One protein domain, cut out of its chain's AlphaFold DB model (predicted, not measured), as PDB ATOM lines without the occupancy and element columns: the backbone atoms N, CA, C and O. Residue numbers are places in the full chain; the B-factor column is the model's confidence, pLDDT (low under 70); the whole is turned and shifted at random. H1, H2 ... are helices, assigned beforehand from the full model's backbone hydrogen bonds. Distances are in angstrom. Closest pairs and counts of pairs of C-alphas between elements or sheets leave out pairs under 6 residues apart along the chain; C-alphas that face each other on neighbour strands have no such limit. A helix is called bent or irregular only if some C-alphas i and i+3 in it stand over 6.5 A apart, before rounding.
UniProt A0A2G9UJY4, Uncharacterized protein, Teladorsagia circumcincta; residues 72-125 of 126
ATOM      1  N   PRO A  72     130.549 212.600 168.178       95.94
ATOM      2  CA  PRO A  72     130.099 211.492 167.338       95.94
ATOM      3  C   PRO A  72     131.252 210.649 166.792       95.94
ATOM      4  O   PRO A  72     131.194 209.424 166.864       95.94
ATOM      5  N   MET A  73     132.320 211.285 166.305       96.38
ATOM      6  CA  MET A  73     133.491 210.576 165.783       96.38
ATOM      7  C   MET A  73     134.116 209.664 166.845       96.38
ATOM      8  O   MET A  73     134.322 208.482 166.577       96.38
ATOM      9  N   PHE A  74     134.357 210.170 168.058       95.69
ATOM     10  CA  PHE A  74     134.917 209.365 169.151       95.69
ATOM     11  C   PHE A  74     133.982 208.232 169.585       95.69
ATOM     12  O   PHE A  74     134.435 207.111 169.832       95.69
ATOM     13  N   HIS A  75     132.672 208.495 169.633       95.81
ATOM     14  CA  HIS A  75     131.678 207.475 169.950       95.81
ATOM     15  C   HIS A  75     131.685 206.334 168.925       95.81
ATOM     16  O   HIS A  75     131.725 205.163 169.300       95.81
ATOM     17  N   TYR A  76     131.672 206.656 167.630       97.25
ATOM     18  CA  TYR A  76     131.694 205.636 166.583       97.25
ATOM     19  C   TYR A  76     133.022 204.888 166.541       97.25
ATOM     20  O   TYR A  76     133.009 203.664 166.432       97.25
ATOM     21  N   LEU A  77     134.147 205.589 166.690       97.31
ATOM     22  CA  LEU A  77     135.474 204.980 166.713       97.31
ATOM     23  C   LEU A  77     135.586 203.923 167.816       97.31
ATOM     24  O   LEU A  77     135.870 202.762 167.534       97.31
ATOM     25  N   THR A  78     135.306 204.302 169.065       96.62
ATOM     26  CA  THR A  78     135.378 203.386 170.218       96.62
ATOM     27  C   THR A  78     134.406 202.217 170.079       96.62
ATOM     28  O   THR A  78     134.765 201.070 170.348       96.62
ATOM     29  N   LYS A  79     133.199 202.472 169.561       96.50
ATOM     30  CA  LYS A  79     132.218 201.428 169.254       96.50
ATOM     31  C   LYS A  79     132.735 200.425 168.217       96.50
ATOM     32  O   LYS A  79     132.568 199.225 168.422       96.50
ATOM     33  N   MET A  80     133.353 200.888 167.126       97.88
ATOM     34  CA  MET A  80     133.917 200.007 166.095       97.88
ATOM     35  C   MET A  80     135.100 199.205 166.637       97.88
ATOM     36  O   MET A  80     135.133 197.989 166.475       97.88
ATOM     37  N   LEU A  81     136.027 199.848 167.352       97.88
ATOM     38  CA  LEU A  81     137.164 199.163 167.976       97.88
ATOM     39  C   LEU A  81     136.708 198.058 168.933       97.88
ATOM     40  O   LEU A  81     137.276 196.966 168.930       97.88
ATOM     41  N   ARG A  82     135.638 198.308 169.698       96.75
ATOM     42  CA  ARG A  82     135.014 197.297 170.554       96.75
ATOM     43  C   ARG A  82     134.442 196.131 169.750       96.75
ATOM     44  O   ARG A  82     134.605 194.986 170.152       96.75
ATOM     45  N   PHE A  83     133.771 196.390 168.627       96.06
ATOM     46  CA  PHE A  83     133.244 195.323 167.765       96.06
ATOM     47  C   PHE A  83     134.340 194.481 167.113       96.06
ATOM     48  O   PHE A  83     134.149 193.284 166.935       96.06
ATOM     49  N   HIS A  84     135.492 195.080 166.821       97.31
ATOM     50  CA  HIS A  84     136.663 194.366 166.313       97.31
ATOM     51  C   HIS A  84     137.497 193.680 167.410       97.31
ATOM     52  O   HIS A  84     138.502 193.054 167.094       97.31
ATOM     53  N   GLY A  85     137.111 193.791 168.686       96.50
ATOM     54  CA  GLY A  85     137.841 193.193 169.810       96.50
ATOM     55  C   GLY A  85     139.158 193.893 170.160       96.50
ATOM     56  O   GLY A  85     139.920 193.380 170.971       96.50
ATOM     57  N   LEU A  86     139.424 195.065 169.577       97.69
ATOM     58  CA  LEU A  86     140.641 195.849 169.811       97.69
ATOM     59  C   LEU A  86     140.550 196.705 171.080       97.69
ATOM     60  O   LEU A  86     141.570 197.072 171.655       97.69
ATOM     61  N   LEU A  87     139.328 197.046 171.497       97.44
ATOM     62  CA  LEU A  87     139.060 197.867 172.675       97.44
ATOM     63  C   LEU A  87     138.066 197.170 173.602       97.44
ATOM     64  O   LEU A  87     136.950 196.839 173.197       97.44
ATOM     65  N   PHE A  88     138.437 197.029 174.872       97.00
ATOM     66  CA  PHE A  88     137.519 196.598 175.919       97.00
ATOM     67  C   PHE A  88     136.896 197.817 176.614       97.00
ATOM     68  O   PHE A  88     137.575 198.558 177.314       97.00
ATOM     69  N   ASP A  89     135.598 198.040 176.396       96.69
ATOM     70  CA  ASP A  89     134.836 199.132 177.020       96.69
ATOM     71  C   ASP A  89     134.064 198.612 178.242       96.69
ATOM     72  O   ASP A  89     132.960 198.066 178.120       96.69
ATOM     73  N   GLU A  90     134.653 198.797 179.425       97.56
ATOM     74  CA  GLU A  90     134.107 198.362 180.717       97.56
ATOM     75  C   GLU A  90     132.712 198.932 180.994       97.56
ATOM     76  O   GLU A  90     131.829 198.231 181.490       97.56
ATOM     77  N   HIS A  91     132.472 200.195 180.633       96.75
ATOM     78  CA  HIS A  91     131.209 200.868 180.914       96.75
ATOM     79  C   HIS A  91     130.071 200.341 180.028       96.75
ATOM     80  O   HIS A  91     128.922 200.207 180.469       96.75
ATOM     81  N   VAL A  92     130.353 200.021 178.762       96.31
ATOM     82  CA  VAL A  92     129.382 199.330 177.900       96.31
ATOM     83  C   VAL A  92     129.112 197.918 178.410       96.31
ATOM     84  O   VAL A  92     127.944 197.533 178.480       96.31
ATOM     85  N   VAL A  93     130.153 197.173 178.791       97.00
ATOM     86  CA  VAL A  93     130.020 195.803 179.312       97.00
ATOM     87  C   VAL A  93     129.189 195.786 180.593       97.00
ATOM     88  O   VAL A  93     128.224 195.031 180.686       97.00
ATOM     89  N   PHE A  94     129.466 196.685 181.536       97.88
ATOM     90  CA  PHE A  94     128.680 196.815 182.759       97.88
ATOM     91  C   PHE A  94     127.197 197.063 182.458       97.88
ATOM     92  O   PHE A  94     126.331 196.384 183.009       97.88
ATOM     93  N   ARG A  95     126.876 197.987 181.540       97.00
ATOM     94  CA  ARG A  95     125.479 198.249 181.149       97.00
ATOM     95  C   ARG A  95     124.796 197.029 180.529       97.00
ATOM     96  O   ARG A  95     123.617 196.822 180.794       97.00
ATOM     97  N   GLN A  96     125.514 196.240 179.730       96.19
ATOM     98  CA  GLN A  96     124.983 195.011 179.128       96.19
ATOM     99  C   GLN A  96     124.648 193.970 180.194       96.19
ATOM    100  O   GLN A  96     123.507 193.521 180.250       96.19
ATOM    101  N   VAL A  97     125.581 193.696 181.108       97.62
ATOM    102  CA  VAL A  97     125.365 192.774 182.234       97.62
ATOM    103  C   VAL A  97     124.182 193.227 183.095       97.62
ATOM    104  O   VAL A  97     123.322 192.432 183.465       97.62
ATOM    105  N   GLN A  98     124.082 194.527 183.388       97.31
ATOM    106  CA  GLN A  98     122.949 195.065 184.146       97.31
ATOM    107  C   GLN A  98     121.611 194.883 183.420       97.31
ATOM    108  O   GLN A  98     120.588 194.635 184.062       97.31
ATOM    109  N   ASP A  99     121.589 195.026 182.096       96.75
ATOM    110  CA  ASP A  99     120.382 194.813 181.303       96.75
ATOM    111  C   ASP A  99     120.007 193.319 181.248       96.75
ATOM    112  O   ASP A  99     118.835 192.992 181.433       96.75
ATOM    113  N   GLU A 100     120.976 192.409 181.138       96.88
ATOM    114  CA  GLU A 100     120.765 190.954 181.225       96.88
ATOM    115  C   GLU A 100     120.181 190.532 182.580       96.88
ATOM    116  O   GLU A 100     119.163 189.842 182.637       96.88
ATOM    117  N   LEU A 101     120.739 191.027 183.689       97.69
ATOM    118  CA  LEU A 101     120.228 190.749 185.037       97.69
ATOM    119  C   LEU A 101     118.790 191.246 185.241       97.69
ATOM    120  O   LEU A 101     118.000 190.627 185.960       97.69
ATOM    121  N   LYS A 102     118.417 192.371 184.618       97.00
ATOM    122  CA  LYS A 102     117.033 192.863 184.648       97.00
ATOM    123  C   LYS A 102     116.102 191.950 183.853       97.00
ATOM    124  O   LYS A 102     115.004 191.683 184.337       97.00
ATOM    125  N   ILE A 103     116.536 191.473 182.685       96.12
ATOM    126  CA  ILE A 103     115.770 190.534 181.854       96.12
ATOM    127  C   ILE A 103     115.555 189.220 182.608       96.12
ATOM    128  O   ILE A 103     114.423 188.750 182.675       96.12
ATOM    129  N   LEU A 104     116.592 188.684 183.261       96.69
ATOM    130  CA  LEU A 104     116.491 187.488 184.108       96.69
ATOM    131  C   LEU A 104     115.514 187.672 185.277       96.69
ATOM    132  O   LEU A 104     114.833 186.733 185.675       96.69
ATOM    133  N   ARG A 105     115.376 188.899 185.794       97.19
ATOM    134  CA  ARG A 105     114.356 189.253 186.798       97.19
ATOM    135  C   ARG A 105     112.942 189.402 186.205       97.19
ATOM    136  O   ARG A 105     112.024 189.797 186.918       97.19
ATOM    137  N   GLY A 106     112.762 189.178 184.906       93.81
ATOM    138  CA  GLY A 106     111.495 189.358 184.196       93.81
ATOM    139  C   GLY A 106     111.144 190.816 183.882       93.81
ATOM    140  O   GLY A 106     110.002 191.118 183.542       93.81
ATOM    141  N   LYS A 107     112.092 191.757 184.001       92.81
ATOM    142  CA  LYS A 107     111.845 193.162 183.649       92.81
ATOM    143  C   LYS A 107     112.032 193.374 182.149       92.81
ATOM    144  O   LYS A 107     113.081 193.065 181.592       92.81
ATOM    145  N   VAL A 108     111.058 194.026 181.517       87.69
ATOM    146  CA  VAL A 108     111.193 194.508 180.137       87.69
ATOM    147  C   VAL A 108     112.048 195.780 180.139       87.69
ATOM    148  O   VAL A 108     111.565 196.855 180.489       87.69
ATOM    149  N   VAL A 109     113.334 195.660 179.792       88.50
ATOM    150  CA  VAL A 109     114.303 196.775 179.853       88.50
ATOM    151  C   VAL A 109     114.051 197.818 178.763       88.50
ATOM    152  O   VAL A 109     114.123 199.017 179.023       88.50
ATOM    153  N   ARG A 110     113.760 197.371 177.539       89.75
ATOM    154  CA  ARG A 110     113.523 198.237 176.375       89.75
ATOM    155  C   ARG A 110     112.335 197.679 175.586       89.75
ATOM    156  O   ARG A 110     112.547 196.835 174.719       89.75
ATOM    157  N   PRO A 111     111.088 198.065 175.920       90.38
ATOM    158  CA  PRO A 111     109.931 197.611 175.163       90.38
ATOM    159  C   PRO A 111     110.022 198.130 173.722       90.38
ATOM    160  O   PRO A 111     110.525 199.241 173.512       90.38
ATOM    161  N   PRO A 112     109.515 197.375 172.732       90.81
ATOM    162  CA  PRO A 112     109.395 197.874 171.371       90.81
ATOM    163  C   PRO A 112     108.645 199.207 171.348       90.81
ATOM    164  O   PRO A 112     107.714 199.433 172.131       90.81
ATOM    165  N   ILE A 113     109.055 200.101 170.451       91.56
ATOM    166  CA  ILE A 113     108.411 201.406 170.292       91.56
ATOM    167  C   ILE A 113     106.913 201.175 170.037       91.56
ATOM    168  O   ILE A 113     106.532 200.362 169.201       91.56
ATOM    169  N   GLY A 114     106.058 201.849 170.807       89.56
ATOM    170  CA  GLY A 114     104.602 201.680 170.739       89.56
ATOM    171  C   GLY A 114     104.021 200.592 171.652       89.56
ATOM    172  O   GLY A 114     102.835 200.655 171.952       89.56
ATOM    173  N   GLN A 115     104.827 199.675 172.196       88.12
ATOM    174  CA  GLN A 115     104.390 198.625 173.136       88.12
ATOM    175  C   GLN A 115     104.666 198.981 174.606       88.12
ATOM    176  O   GLN A 115     104.802 198.121 175.475       88.12
ATOM    177  N   GLY A 116     104.768 200.276 174.912       88.62
ATOM    178  CA  GLY A 116     104.939 200.738 176.286       88.62
ATOM    179  C   GLY A 116     103.739 200.384 177.172       88.62
ATOM    180  O   GLY A 116     102.669 199.995 176.700       88.62
ATOM    181  N   LYS A 117     103.875 200.621 178.481       86.19
ATOM    182  CA  LYS A 117     102.846 200.309 179.494       86.19
ATOM    183  C   LYS A 117     101.435 200.781 179.109       86.19
ATOM    184  O   LYS A 117     100.462 200.076 179.348       86.19
ATOM    185  N   ARG A 118     101.317 201.954 178.474       87.81
ATOM    186  CA  ARG A 118     100.030 202.507 178.009       87.81
ATOM    187  C   ARG A 118      99.340 201.633 176.956       87.81
ATOM    188  O   ARG A 118      98.122 201.517 176.995       87.81
ATOM    189  N   ALA A 119     100.088 201.041 176.027       86.50
ATOM    190  CA  ALA A 119      99.525 200.190 174.982       86.50
ATOM    191  C   ALA A 119      99.041 198.851 175.548       86.50
ATOM    192  O   ALA A 119      97.932 198.427 175.232       86.50
ATOM    193  N   LEU A 120      99.806 198.257 176.469       84.25
ATOM    194  CA  LEU A 120      99.411 197.039 177.187       84.25
ATOM    195  C   LEU A 120      98.096 197.237 177.957       84.25
ATOM    196  O   LEU A 120      97.184 196.421 177.858       84.25
ATOM    197  N   LEU A 121      97.958 198.370 178.654       87.06
ATOM    198  CA  LEU A 121      96.735 198.715 179.388       87.06
ATOM    199  C   LEU A 121      95.521 198.960 178.477       87.06
ATOM    200  O   LEU A 121      94.392 198.757 178.912       87.06
ATOM    201  N   ARG A 122      95.727 199.422 177.238       83.88
ATOM    202  CA  ARG A 122      94.644 199.581 176.253       83.88
ATOM    203  C   ARG A 122      94.199 198.239 175.678       83.88
ATOM    204  O   ARG A 122      93.002 198.037 175.528       83.88
ATOM    205  N   GLY A 123      95.142 197.346 175.376       79.19
ATOM    206  CA  GLY A 123      94.843 196.000 174.880       79.19
ATOM    207  C   GLY A 123      94.069 195.153 175.891       79.19
ATOM    208  O   GLY A 123      93.137 194.471 175.503       79.19
ATOM    209  N   ALA A 124      94.389 195.273 177.183       76.25
ATOM    210  CA  ALA A 124      93.730 194.528 178.260       76.25
ATOM    211  C   ALA A 124      92.299 194.998 178.606       76.25
ATOM    212  O   ALA A 124      91.642 194.374 179.431       76.25
ATOM    213  N   LYS A 125      91.838 196.126 178.046       71.12
ATOM    214  CA  LYS A 125      90.472 196.654 178.245       71.12
ATOM    215  C   LYS A 125      89.488 196.247 177.139       71.12
ATOM    216  O   LYS A 125      88.321 196.617 177.235       71.12
TER     217      LYS A 125
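This is residues 72 to 125 of the 126 residues of an uncharacterized protein of Teladorsagia circumcincta (UniProt A0A2G9UJY4). Three helices are strung one after another along an open, drawn-out chain, and no helix packs on another. From the first residue, H1 leads through a short link into a loose corner with H2, the longest helix; a long loop, residues 105 to 116, then leads on to H3, which with the last residues sticks out at the far end, residues 117 to 125. The printed part has 54 residues, with three named helices in the order H1, H2, H3 and no named strand; its class is all helix. It is extended, with a radius of gyration of the C-alphas of 16.4 A, and its C-alphas span 51 by 25 by 14 A, an outline that is only just elongated.

Begin at residues 72 to 83, which form H1; this helix touches no other helix. Go on over a short link of 6 residues to residues 90 to 104, which form H2; H1 and H2 are apart, with no C-alpha of the one within 8 A of the other. After a long link of 12 residues you reach H3, residues 117 to 123, and H2 and H3 are apart by the same test. H1 and H3 are apart as well. Look at the N and O atoms inside the helices: in H1, H2 and H3 every O i to N i+4 pair is within hydrogen-bond range.

Find C-alpha 72 at (130.099, 211.492, 167.338), where H1 begins with Pro 72; from there it runs to Phe 83, 16.5 A from first to last C-alpha. Find C-alpha 90 at (134.107, 198.362, 180.717), where H2 begins with Glu 90; it runs to Leu 104 and is 21.0 A long from first to last C-alpha. H3 runs from Lys 117 to Gly 123, and you find its last C-alpha, 123, at (94.843, 196.000, 174.880). No helix is bent or irregular.

The two C-alphas farthest apart are those of Leu 86 and Lys 125, 50.9 A from each other. Residues 117 to 125, of which 117 to 123 belong to H3, stand free; the body without them has 45 residues, spans 33 by 23 by 14 A and has a radius of gyration of 13.8 A. The printed part has no cut, and the link from H2 to H3 is the long one. In the B-factor column you find a mean pLDDT of 93.1 for the printed part of this model and 85 for H3; no printed residue is under 70.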